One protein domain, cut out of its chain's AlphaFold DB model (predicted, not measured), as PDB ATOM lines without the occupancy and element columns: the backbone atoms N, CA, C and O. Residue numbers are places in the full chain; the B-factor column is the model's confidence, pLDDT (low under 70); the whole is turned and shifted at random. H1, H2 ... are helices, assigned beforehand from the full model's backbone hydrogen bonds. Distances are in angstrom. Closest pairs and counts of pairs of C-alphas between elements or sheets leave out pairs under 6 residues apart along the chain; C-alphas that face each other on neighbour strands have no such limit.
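What this domain is: This is residues 95 to 181 of the 253 residues of the protein "uncharacterized protein LOC107765538" of Nicotiana tabacum (UniProt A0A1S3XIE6). An elongated, loosely joined run of short helices, in which H1 lies toward one end, H3 in the middle and H4 and H5 toward the other end, while H6 folds back to lie beside H4 and near H3. Two long stretches with no named element, residues 110 to 122 and 128 to 139, lead from H1 by way of H2 to H3, and residues 165 to 174, of which 172 to 174 belong to H6, stick out. The contacts between helices are few. The printed part has 87 residues with six named helices, in the order H1, H2, H3, H4, H5, H6, and no named strand; its class is all helix. It is loose, with a radius of gyration of the C-alphas of 16.0 A, and spans 50 by 29 by 19 A.

How they stand to each other: The longest helix is H1, residues 95 to 109. It only just touches H3, residues 140 to 148, with 3 pairs of C-alphas within 8 A, and it does so with residues 97 to 101 alone. The closest C-alphas of the two are those of Ile 97 and Met 140, 6.3 A apart. H1 and H3 run opposite ways at a shallow tilt of 30 degrees. H2, residues 123 to 127, is close to H1 but not clearly touching it; their closest C-alphas, those of Arg 105 and Trp 123, are 7.7 A apart. From H3 the next helix along the chain is H4, residues 150 to 156, which is close to H3 but not clearly touching. Their closest C-alphas are those of Lys 146 and Tyr 153, 7.1 A apart, and their lines are about perpendicular, at 87 degrees. H6, residues 172 to 179, is close to H4 but not clearly touching it, with the closest C-alphas those of Tyr 153 and Ile 179, 7.1 A apart. H4 and H6 run the same way at a steep tilt of 45 degrees. H3 and H6 are near each other, with 5 pairs of C-alphas within 10 A. H5, residues 161 to 165, is close to H4 but not clearly touching it; the closest C-alphas, those of Phe 154 and Val 164, are 7.9 A apart. H1 is apart from H4, H5 and H6; H2 is apart from H3, H4, H5 and H6; and H5 is apart from H3 and H6. In H1, H2, H3, H4, H5 and H6, every pair of O i and N i+4 is within hydrogen-bond range.

Where its parts are: H1 begins at C-alpha 95 at (330.293, 306.246, 251.804) and ends at C-alpha 109 at (330.544, 290.447, 265.475), 20.9 A from first to last C-alpha. H3 measures 12.2 A from C-alpha 140, at (327.991, 308.628, 262.804), to C-alpha 148. H6 measures 10.4 A and ends at C-alpha 179, at (319.582, 315.714, 271.025). H4 measures 9.8 A. H2 and H5 have 5 residues each.

The domain as a whole: The two C-alphas farthest apart are those of Glu 114 and Glu 162, 49.7 A. Without residues 165 to 174, the body of 77 residues spans 49 by 29 by 13 A. The links from H1 to H2, of 13 residues, and from H2 to H3, of 12 residues, are long; those from H3 to H4 and from H4 to H5 are tight, and that from H5 to H6 is short. The printed part has no cut. The mean pLDDT of the printed part is 73.5, and 34 residues are under 70: residues 95 to 96, 110 to 118, 146 to 154, 157 and 161 to 173.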
ATOM      1  N   LYS A  95     329.487 307.446 252.091       69.94
ATOM      2  CA  LYS A  95     330.293 306.246 251.804       69.94
ATOM      3  C   LYS A  95     331.357 305.967 252.872       69.94
ATOM      4  O   LYS A  95     331.590 304.812 253.201       69.94
ATOM      5  N   LEU A  96     331.980 307.009 253.427       68.25
ATOM      6  CA  LEU A  96     332.985 306.875 254.481       68.25
ATOM      7  C   LEU A  96     332.343 306.459 255.808       68.25
ATOM      8  O   LEU A  96     332.870 305.591 256.490       68.25
ATOM      9  N   ILE A  97     331.179 307.025 256.139       77.06
ATOM     10  CA  ILE A  97     330.406 306.618 257.323       77.06
ATOM     11  C   ILE A  97     330.024 305.143 257.220       77.06
ATOM     12  O   ILE A  97     330.318 304.374 258.126       77.06
ATOM     13  N   GLN A  98     329.454 304.733 256.085       78.38
ATOM     14  CA  GLN A  98     329.078 303.339 255.845       78.38
ATOM     15  C   GLN A  98     330.282 302.395 255.915       78.38
ATOM     16  O   GLN A  98     330.165 301.290 256.440       78.38
ATOM     17  N   PHE A  99     331.444 302.826 255.418       78.81
ATOM     18  CA  PHE A  99     332.681 302.062 255.539       78.81
ATOM     19  C   PHE A  99     333.105 301.897 257.004       78.81
ATOM     20  O   PHE A  99     333.353 300.777 257.440       78.81
ATOM     21  N   ILE A 100     333.128 302.982 257.782       79.50
ATOM     22  CA  ILE A 100     333.496 302.932 259.203       79.50
ATOM     23  C   ILE A 100     332.512 302.058 259.988       79.50
ATOM     24  O   ILE A 100     332.937 301.184 260.739       79.50
ATOM     25  N   GLU A 101     331.206 302.236 259.781       83.69
ATOM     26  CA  GLU A 101     330.182 301.401 260.412       83.69
ATOM     27  C   GLU A 101     330.337 299.933 260.026       83.69
ATOM     28  O   GLU A 101     330.205 299.063 260.884       83.69
ATOM     29  N   SER A 102     330.670 299.640 258.766       80.12
ATOM     30  CA  SER A 102     330.970 298.278 258.327       80.12
ATOM     31  C   SER A 102     332.162 297.702 259.086       80.12
ATOM     32  O   SER A 102     332.067 296.583 259.580       80.12
ATOM     33  N   VAL A 103     333.257 298.453 259.230       80.56
ATOM     34  CA  VAL A 103     334.444 298.012 259.982       80.56
ATOM     35  C   VAL A 103     334.100 297.769 261.451       80.56
ATOM     36  O   VAL A 103     334.442 296.720 261.992       80.56
ATOM     37  N   CYS A 104     333.374 298.686 262.096       80.69
ATOM     38  CA  CYS A 104     332.973 298.526 263.491       80.69
ATOM     39  C   CYS A 104     332.011 297.345 263.694       80.69
ATOM     40  O   CYS A 104     332.137 296.619 264.680       80.69
ATOM     41  N   ARG A 105     331.066 297.124 262.768       80.00
ATOM     42  CA  ARG A 105     330.165 295.961 262.794       80.00
ATOM     43  C   ARG A 105     330.938 294.664 262.628       80.00
ATOM     44  O   ARG A 105     330.693 293.730 263.385       80.00
ATOM     45  N   THR A 106     331.854 294.614 261.669       76.38
ATOM     46  CA  THR A 106     332.704 293.449 261.445       76.38
ATOM     47  C   THR A 106     333.530 293.155 262.690       76.38
ATOM     48  O   THR A 106     333.442 292.044 263.181       76.38
ATOM     49  N   PHE A 107     334.201 294.145 263.283       79.56
ATOM     50  CA  PHE A 107     334.972 293.966 264.518       79.56
ATOM     51  C   PHE A 107     334.128 293.467 265.704       79.56
ATOM     52  O   PHE A 107     334.575 292.630 266.480       79.56
ATOM     53  N   LEU A 108     332.907 293.989 265.874       77.25
ATOM     54  CA  LEU A 108     332.062 293.630 267.017       77.25
ATOM     55  C   LEU A 108     331.513 292.199 266.922       77.25
ATOM     56  O   LEU A 108     331.321 291.548 267.948       77.25
ATOM     57  N   TRP A 109     331.210 291.734 265.708       76.50
ATOM     58  CA  TRP A 109     330.544 290.447 265.475       76.50
ATOM     59  C   TRP A 109     331.468 289.356 264.930       76.50
ATOM     60  O   TRP A 109     331.100 288.182 264.944       76.50
ATOM     61  N   THR A 110     332.649 289.733 264.455       65.44
ATOM     62  CA  THR A 110     333.635 288.854 263.838       65.44
ATOM     63  C   THR A 110     335.009 289.219 264.398       65.44
ATOM     64  O   THR A 110     335.436 290.364 264.321       65.44
ATOM     65  N   GLU A 111     335.764 288.247 264.902       59.97
ATOM     66  CA  GLU A 111     337.158 288.460 265.339       59.97
ATOM     67  C   GLU A 111     338.139 288.687 264.151       59.97
ATOM     68  O   GLU A 111     339.350 288.578 264.319       59.97
ATOM     69  N   GLY A 112     337.650 289.005 262.938       57.56
ATOM     70  CA  GLY A 112     338.433 289.117 261.696       57.56
ATOM     71  C   GLY A 112     337.852 290.113 260.677       57.56
ATOM     72  O   GLY A 112     336.819 290.718 260.926       57.56
ATOM     73  N   VAL A 113     338.518 290.296 259.528       52.69
ATOM     74  CA  VAL A 113     338.228 291.347 258.514       52.69
ATOM     75  C   VAL A 113     337.064 290.990 257.565       52.69
ATOM     76  O   VAL A 113     336.592 291.837 256.806       52.69
ATOM     77  N   GLU A 114     336.552 289.758 257.607       55.16
ATOM     78  CA  GLU A 114     335.510 289.312 256.677       55.16
ATOM     79  C   GLU A 114     334.103 289.817 257.035       55.16
ATOM     80  O   GLU A 114     333.653 289.781 258.184       55.16
ATOM     81  N   VAL A 115     333.385 290.285 256.010       51.81
ATOM     82  CA  VAL A 115     332.053 290.887 256.132       51.81
ATOM     83  C   VAL A 115     331.024 289.804 256.467       51.81
ATOM     84  O   VAL A 115     330.517 289.094 255.602       51.81
ATOM     85  N   SER A 116     330.707 289.670 257.750       52.59
ATOM     86  CA  SER A 116     329.769 288.667 258.253       52.59
ATOM     87  C   SER A 116     328.321 289.173 258.248       52.59
ATOM     88  O   SER A 116     328.025 290.280 258.701       52.59
ATOM     89  N   LYS A 117     327.375 288.323 257.818       54.22
ATOM     90  CA  LYS A 117     325.920 288.559 257.948       54.22
ATOM     91  C   LYS A 117     325.387 288.323 259.379       54.22
ATOM     92  O   LYS A 117     324.188 288.447 259.604       54.22
ATOM     93  N   LYS A 118     326.247 288.000 260.354       63.12
ATOM     94  CA  LYS A 118     325.878 287.480 261.690       63.12
ATOM     95  C   LYS A 118     325.612 288.547 262.767       63.12
ATOM     96  O   LYS A 118     325.775 288.272 263.952       63.12
ATOM     97  N   ALA A 119     325.223 289.769 262.401       74.44
ATOM     98  CA  ALA A 119     324.942 290.798 263.403       74.44
ATOM     99  C   ALA A 119     323.705 290.415 264.239       74.44
ATOM    100  O   ALA A 119     322.585 290.415 263.729       74.44
ATOM    101  N   LEU A 120     323.898 290.104 265.525       82.12
ATOM    102  CA  LEU A 120     322.815 289.640 266.407       82.12
ATOM    103  C   LEU A 120     321.890 290.782 266.861       82.12
ATOM    104  O   LEU A 120     320.755 290.542 267.276       82.12
ATOM    105  N   LEU A 121     322.362 292.028 266.754       84.44
ATOM    106  CA  LEU A 121     321.623 293.254 267.046       84.44
ATOM    107  C   LEU A 121     321.847 294.297 265.946       84.44
ATOM    108  O   LEU A 121     322.924 294.369 265.351       84.44
ATOM    109  N   SER A 122     320.827 295.126 265.697       86.12
ATOM    110  CA  SER A 122     320.937 296.248 264.763       86.12
ATOM    111  C   SER A 122     321.890 297.320 265.291       86.12
ATOM    112  O   SER A 122     322.017 297.514 266.503       86.12
ATOM    113  N   TRP A 123     322.537 298.042 264.374       84.56
ATOM    114  CA  TRP A 123     323.464 299.122 264.718       84.56
ATOM    115  C   TRP A 123     322.776 300.219 265.541       84.56
ATOM    116  O   TRP A 123     323.285 300.603 266.591       84.56
ATOM    117  N   ASP A 124     321.548 300.589 265.169       85.94
ATOM    118  CA  ASP A 124     320.734 301.563 265.904       85.94
ATOM    119  C   ASP A 124     320.553 301.181 267.380       85.94
ATOM    120  O   ASP A 124     320.713 302.017 268.269       85.94
ATOM    121  N   LYS A 125     320.286 299.897 267.671       86.44
ATOM    122  CA  LYS A 125     320.153 299.402 269.051       86.44
ATOM    123  C   LYS A 125     321.472 299.468 269.817       86.44
ATOM    124  O   LYS A 125     321.466 299.740 271.014       86.44
ATOM    125  N   LEU A 126     322.605 299.251 269.154       87.69
ATOM    126  CA  LEU A 126     323.923 299.360 269.787       87.69
ATOM    127  C   LEU A 126     324.294 300.822 270.085       87.69
ATOM    128  O   LEU A 126     324.907 301.104 271.118       87.69
ATOM    129  N   CYS A 127     323.891 301.756 269.226       88.31
ATOM    130  CA  CYS A 127     324.125 303.190 269.407       88.31
ATOM    131  C   CYS A 127     323.278 303.815 270.528       88.31
ATOM    132  O   CYS A 127     323.634 304.865 271.079       88.31
ATOM    133  N   GLN A 128     322.177 303.166 270.921       86.62
ATOM    134  CA  GLN A 128     321.345 303.640 272.022       86.62
ATOM    135  C   GLN A 128     322.139 303.773 273.334       86.62
ATOM    136  O   GLN A 128     323.112 303.048 273.574       86.62
ATOM    137  N   PRO A 129     321.739 304.691 274.234       86.31
ATOM    138  CA  PRO A 129     322.373 304.802 275.534       86.31
ATOM    139  C   PRO A 129     322.316 303.482 276.304       86.31
ATOM    140  O   PRO A 129     321.314 302.774 276.290       86.31
ATOM    141  N   LYS A 130     323.322 303.253 277.147       85.00
ATOM    142  CA  LYS A 130     323.327 302.201 278.177       85.00
ATOM    143  C   LYS A 130     322.089 302.211 279.092       85.00
ATOM    144  O   LYS A 130     321.815 301.263 279.810       85.00
ATOM    145  N   ALA A 131     321.351 303.327 279.149       84.25
ATOM    146  CA  ALA A 131     320.061 303.429 279.852       84.25
ATOM    147  C   ALA A 131     318.933 302.722 279.120       84.25
ATOM    148  O   ALA A 131     318.122 302.090 279.779       84.25
ATOM    149  N   ALA A 132     318.926 302.809 277.799       85.88
ATOM    150  CA  ALA A 132     317.926 302.221 276.926       85.88
ATOM    151  C   ALA A 132     318.276 300.781 276.516       85.88
ATOM    152  O   ALA A 132     317.597 300.188 275.690       85.88
ATOM    153  N   GLY A 133     319.359 300.222 277.063       83.44
ATOM    154  CA  GLY A 133     319.835 298.895 276.699       83.44
ATOM    155  C   GLY A 133     320.745 298.850 275.470       83.44
ATOM    156  O   GLY A 133     320.947 297.770 274.934       83.44
ATOM    157  N   GLY A 134     321.322 299.969 275.023       86.44
ATOM    158  CA  GLY A 134     322.383 299.964 274.005       86.44
ATOM    159  C   GLY A 134     323.801 299.991 274.591       86.44
ATOM    160  O   GLY A 134     323.995 300.001 275.808       86.44
ATOM    161  N   LEU A 135     324.817 300.040 273.725       85.75
ATOM    162  CA  LEU A 135     326.236 300.133 274.104       85.75
ATOM    163  C   LEU A 135     326.759 301.575 274.135       85.75
ATOM    164  O   LEU A 135     327.897 301.807 274.549       85.75
ATOM    165  N   ASN A 136     325.917 302.551 273.780       86.12
ATOM    166  CA  ASN A 136     326.267 303.964 273.656       86.12
ATOM    167  C   ASN A 136     327.383 304.205 272.622       86.12
ATOM    168  O   ASN A 136     328.249 305.057 272.837       86.12
ATOM    169  N   LEU A 137     327.364 303.444 271.521       85.50
ATOM    170  CA  LEU A 137     328.223 303.693 270.361       85.50
ATOM    171  C   LEU A 137     327.802 304.985 269.650       85.50
ATOM    172  O   LEU A 137     326.634 305.373 269.680       85.50
ATOM    173  N   LEU A 138     328.762 305.661 269.019       81.44
ATOM    174  CA  LEU A 138     328.476 306.863 268.245       81.44
ATOM    175  C   LEU A 138     327.789 306.473 266.933       81.44
ATOM    176  O   LEU A 138     328.399 305.837 266.079       81.44
ATOM    177  N   ASP A 139     326.540 306.895 266.772       82.88
ATOM    178  CA  ASP A 139     325.862 306.894 265.474       82.88
ATOM    179  C   ASP A 139     326.430 308.033 264.615       82.88
ATOM    180  O   ASP A 139     326.140 309.214 264.851       82.88
ATOM    181  N   MET A 140     327.297 307.675 263.666       78.88
ATOM    182  CA  MET A 140     327.991 308.628 262.804       78.88
ATOM    183  C   MET A 140     327.068 309.231 261.748       78.88
ATOM    184  O   MET A 140     327.249 310.400 261.404       78.88
ATOM    185  N   GLU A 141     326.069 308.495 261.257       77.88
ATOM    186  CA  GLU A 141     325.091 309.047 260.319       77.88
ATOM    187  C   GLU A 141     324.232 310.113 261.008       77.88
ATOM    188  O   GLU A 141     324.090 311.227 260.486       77.88
ATOM    189  N   ALA A 142     323.727 309.819 262.208       76.94
ATOM    190  CA  ALA A 142     323.007 310.795 263.013       76.94
ATOM    191  C   ALA A 142     323.909 311.972 263.390       76.94
ATOM    192  O   ALA A 142     323.472 313.114 263.283       76.94
ATOM    193  N   TRP A 143     325.158 311.732 263.797       73.81
ATOM    194  CA  TRP A 143     326.087 312.807 264.149       73.81
ATOM    195  C   TRP A 143     326.403 313.719 262.953       73.81
ATOM    196  O   TRP A 143     326.317 314.938 263.080       73.81
ATOM    197  N   ASN A 144     326.659 313.158 261.770       74.38
ATOM    198  CA  ASN A 144     326.967 313.925 260.561       74.38
ATOM    199  C   ASN A 144     325.752 314.724 260.048       74.38
ATOM    200  O   ASN A 144     325.876 315.906 259.729       74.38
ATOM    201  N   LYS A 145     324.545 314.130 260.057       70.56
ATOM    202  CA  LYS A 145     323.284 314.862 259.800       70.56
ATOM    203  C   LYS A 145     323.037 315.964 260.835       70.56
ATOM    204  O   LYS A 145     322.450 316.992 260.504       70.56
ATOM    205  N   LYS A 146     323.469 315.751 262.081       65.94
ATOM    206  CA  LYS A 146     323.300 316.706 263.185       65.94
ATOM    207  C   LYS A 146     324.201 317.916 263.067       65.94
ATOM    208  O   LYS A 146     323.753 319.045 263.229       65.94
ATOM    209  N   VAL A 147     325.443 317.674 262.684       66.38
ATOM    210  CA  VAL A 147     326.423 318.713 262.397       66.38
ATOM    211  C   VAL A 147     325.976 319.610 261.222       66.38
ATOM    212  O   VAL A 147     326.161 320.823 261.286       66.38
ATOM    213  N   LEU A 148     325.294 319.057 260.208       63.09
ATOM    214  CA  LEU A 148     324.717 319.814 259.078       63.09
ATOM    215  C   LEU A 148     323.610 320.802 259.463       63.09
ATOM    216  O   LEU A 148     323.479 321.843 258.828       63.09
ATOM    217  N   LYS A 149     322.797 320.474 260.473       66.44
ATOM    218  CA  LYS A 149     321.653 321.299 260.896       66.44
ATOM    219  C   LYS A 149     321.846 321.867 262.297       66.44
ATOM    220  O   LYS A 149     320.868 322.064 263.010       66.44
ATOM    221  N   ALA A 150     323.095 322.096 262.710       66.06
ATOM    222  CA  ALA A 150     323.438 322.452 264.086       66.06
ATOM    223  C   ALA A 150     322.530 323.555 264.657       66.06
ATOM    224  O   ALA A 150     322.029 323.391 265.761       66.06
ATOM    225  N   LYS A 151     322.227 324.596 263.864       66.94
ATOM    226  CA  LYS A 151     321.284 325.669 264.220       66.94
ATOM    227  C   LYS A 151     319.893 325.151 264.626       66.94
ATOM    228  O   LYS A 151     319.460 325.417 265.738       66.94
ATOM    229  N   GLN A 152     319.250 324.347 263.777       68.81
ATOM    230  CA  GLN A 152     317.928 323.762 264.053       68.81
ATOM    231  C   GLN A 152     317.949 322.859 265.292       68.81
ATOM    232  O   GLN A 152     316.982 322.807 266.036       68.81
ATOM    233  N   TYR A 153     319.064 322.174 265.562       67.06
ATOM    234  CA  TYR A 153     319.180 321.331 266.755       67.06
ATOM    235  C   TYR A 153     319.355 322.115 268.051       67.06
ATOM    236  O   TYR A 153     318.909 321.639 269.092       67.06
ATOM    237  N   PHE A 154     320.014 323.277 268.021       69.88
ATOM    238  CA  PHE A 154     320.030 324.164 269.184       69.88
ATOM    239  C   PHE A 154     318.600 324.596 269.515       69.88
ATOM    240  O   PHE A 154     318.185 324.440 270.660       69.88
ATOM    241  N   GLU A 155     317.828 324.985 268.499       74.12
ATOM    242  CA  GLU A 155     316.414 325.354 268.635       74.12
ATOM    243  C   GLU A 155     315.555 324.175 269.148       74.12
ATOM    244  O   GLU A 155     314.851 324.318 270.145       74.12
ATOM    245  N   GLU A 156     315.667 322.975 268.557       73.50
ATOM    246  CA  GLU A 156     314.958 321.754 269.002       73.50
ATOM    247  C   GLU A 156     315.343 321.317 270.426       73.50
ATOM    248  O   GLU A 156     314.521 320.767 271.160       73.50
ATOM    249  N   ALA A 157     316.591 321.553 270.839       69.94
ATOM    250  CA  ALA A 157     317.063 321.272 272.194       69.94
ATOM    251  C   ALA A 157     316.688 322.373 273.209       69.94
ATOM    252  O   ALA A 157     317.087 322.274 274.378       69.94
ATOM    253  N   GLY A 158     315.933 323.390 272.773       76.38
ATOM    254  CA  GLY A 158     315.427 324.486 273.594       76.38
ATOM    255  C   GLY A 158     316.450 325.584 273.884       76.38
ATOM    256  O   GLY A 158     316.324 326.252 274.906       76.38
ATOM    257  N   TYR A 159     317.478 325.741 273.046       74.25
ATOM    258  CA  TYR A 159     318.465 326.816 273.151       74.25
ATOM    259  C   TYR A 159     318.164 327.936 272.159       74.25
ATOM    260  O   TYR A 159     317.956 327.687 270.970       74.25
ATOM    261  N   THR A 160     318.206 329.172 272.646       74.00
ATOM    262  CA  THR A 160     318.168 330.374 271.805       74.00
ATOM    263  C   THR A 160     319.566 330.736 271.299       74.00
ATOM    264  O   THR A 160     320.572 330.262 271.832       74.00
ATOM    265  N   GLU A 161     319.661 331.576 270.262       64.94
ATOM    266  CA  GLU A 161     320.962 332.051 269.760       64.94
ATOM    267  C   GLU A 161     321.765 332.780 270.857       64.94
ATOM    268  O   GLU A 161     322.971 332.561 270.976       64.94
ATOM    269  N   GLU A 162     321.087 333.529 271.733       68.62
ATOM    270  CA  GLU A 162     321.697 334.211 272.884       68.62
ATOM    271  C   GLU A 162     322.264 333.224 273.922       68.62
ATOM    272  O   GLU A 162     323.359 333.439 274.451       68.62
ATOM    273  N   ASP A 163     321.586 332.095 274.172       69.94
ATOM    274  CA  ASP A 163     322.083 331.054 275.087       69.94
ATOM    275  C   ASP A 163     323.363 330.390 274.568       69.94
ATOM    276  O   ASP A 163     324.238 329.992 275.348       69.94
ATOM    277  N   VAL A 164     323.463 330.227 273.245       66.69
ATOM    278  CA  VAL A 164     324.626 329.619 272.585       66.69
ATOM    279  C   VAL A 164     325.804 330.588 272.583       66.69
ATOM    280  O   VAL A 164     326.937 330.168 272.834       66.69
ATOM    281  N   GLU A 165     325.550 331.877 272.368       62.84
ATOM    282  CA  GLU A 165     326.570 332.929 272.373       62.84
ATOM    283  C   GLU A 165     327.101 333.224 273.790       62.84
ATOM    284  O   GLU A 165     328.304 333.416 273.988       62.84
ATOM    285  N   GLY A 166     326.238 333.135 274.809       63.41
ATOM    286  CA  GLY A 166     326.614 333.227 276.225       63.41
ATOM    287  C   GLY A 166     327.308 331.977 276.790       63.41
ATOM    288  O   GLY A 166     327.806 331.990 277.927       63.41
ATOM    289  N   MET A 167     327.373 330.880 276.027       69.31
ATOM    290  CA  MET A 167     327.845 329.585 276.516       69.31
ATOM    291  C   MET A 167     329.380 329.540 276.632       69.31
ATOM    292  O   MET A 167     330.108 329.163 275.718       69.31
ATOM    293  N   ARG A 168     329.903 329.850 277.825       59.59
ATOM    294  CA  ARG A 168     331.357 329.834 278.108       59.59
ATOM    295  C   ARG A 168     332.008 328.447 278.037       59.59
ATOM    296  O   ARG A 168     333.231 328.346 277.963       59.59
ATOM    297  N   LYS A 169     331.221 327.368 278.110       59.16
ATOM    298  CA  LYS A 169     331.712 325.983 278.082       59.16
ATOM    299  C   LYS A 169     330.756 325.099 277.286       59.16
ATOM    300  O   LYS A 169     329.678 324.758 277.761       59.16
ATOM    301  N   PHE A 170     331.183 324.690 276.094       65.88
ATOM    302  CA  PHE A 170     330.430 323.781 275.235       65.88
ATOM    303  C   PHE A 170     330.899 322.334 275.427       65.88
ATOM    304  O   PHE A 170     332.093 322.035 275.395       65.88
ATOM    305  N   SER A 171     329.956 321.412 275.627       69.00
ATOM    306  CA  SER A 171     330.236 319.980 275.743       69.00
ATOM    307  C   SER A 171     329.469 319.218 274.673       69.00
ATOM    308  O   SER A 171     328.257 319.030 274.787       69.00
ATOM    309  N   ILE A 172     330.197 318.698 273.680       66.44
ATOM    310  CA  ILE A 172     329.637 317.840 272.621       66.44
ATOM    311  C   ILE A 172     328.885 316.656 273.237       66.44
ATOM    312  O   ILE A 172     327.807 316.302 272.776       66.44
ATOM    313  N   LYS A 173     329.407 316.074 274.326       66.88
ATOM    314  CA  LYS A 173     328.757 314.972 275.051       66.88
ATOM    315  C   LYS A 173     327.387 315.375 275.599       66.88
ATOM    316  O   LYS A 173     326.433 314.615 275.460       66.88
ATOM    317  N   THR A 174     327.298 316.546 276.225       71.69
ATOM    318  CA  THR A 174     326.049 317.049 276.819       71.69
ATOM    319  C   THR A 174     325.021 317.338 275.734       71.69
ATOM    320  O   THR A 174     323.882 316.887 275.829       71.69
ATOM    321  N   MET A 175     325.458 317.989 274.654       73.56
ATOM    322  CA  MET A 175     324.622 318.254 273.491       73.56
ATOM    323  C   MET A 175     324.128 316.953 272.838       73.56
ATOM    324  O   MET A 175     322.936 316.768 272.622       73.56
ATOM    325  N   TYR A 176     325.021 315.989 272.610       70.25
ATOM    326  CA  TYR A 176     324.674 314.696 272.018       70.25
ATOM    327  C   TYR A 176     323.694 313.884 272.879       70.25
ATOM    328  O   TYR A 176     322.863 313.156 272.344       70.25
ATOM    329  N   VAL A 177     323.765 313.985 274.210       76.12
ATOM    330  CA  VAL A 177     322.765 313.370 275.100       76.12
ATOM    331  C   VAL A 177     321.413 314.066 274.958       76.12
ATOM    332  O   VAL A 177     320.426 313.364 274.771       76.12
ATOM    333  N   LYS A 178     321.374 315.405 274.971       74.69
ATOM    334  CA  LYS A 178     320.125 316.168 274.812       74.69
ATOM    335  C   LYS A 178     319.429 315.888 273.479       74.69
ATOM    336  O   LYS A 178     318.253 315.557 273.474       74.69
ATOM    337  N   ILE A 179     320.163 315.924 272.366       70.06
ATOM    338  CA  ILE A 179     319.582 315.714 271.025       70.06
ATOM    339  C   ILE A 179     319.076 314.272 270.835       70.06
ATOM    340  O   ILE A 179     318.242 314.003 269.976       70.06
ATOM    341  N   ARG A 180     319.592 313.292 271.583       73.69
ATOM    342  CA  ARG A 180     319.070 311.920 271.490       73.69
ATOM    343  C   ARG A 180     317.694 311.768 272.149       73.69
ATOM    344  O   ARG A 180     317.044 310.768 271.873       73.69
ATOM    345  N   GLY A 181     317.256 312.744 272.945       78.69
ATOM    346  CA  GLY A 181     315.977 312.712 273.639       78.69
ATOM    347  C   GLY A 181     315.990 311.829 274.884       78.69
ATOM    348  O   GLY A 181     317.034 311.343 275.339       78.69
TER     349      GLY A 181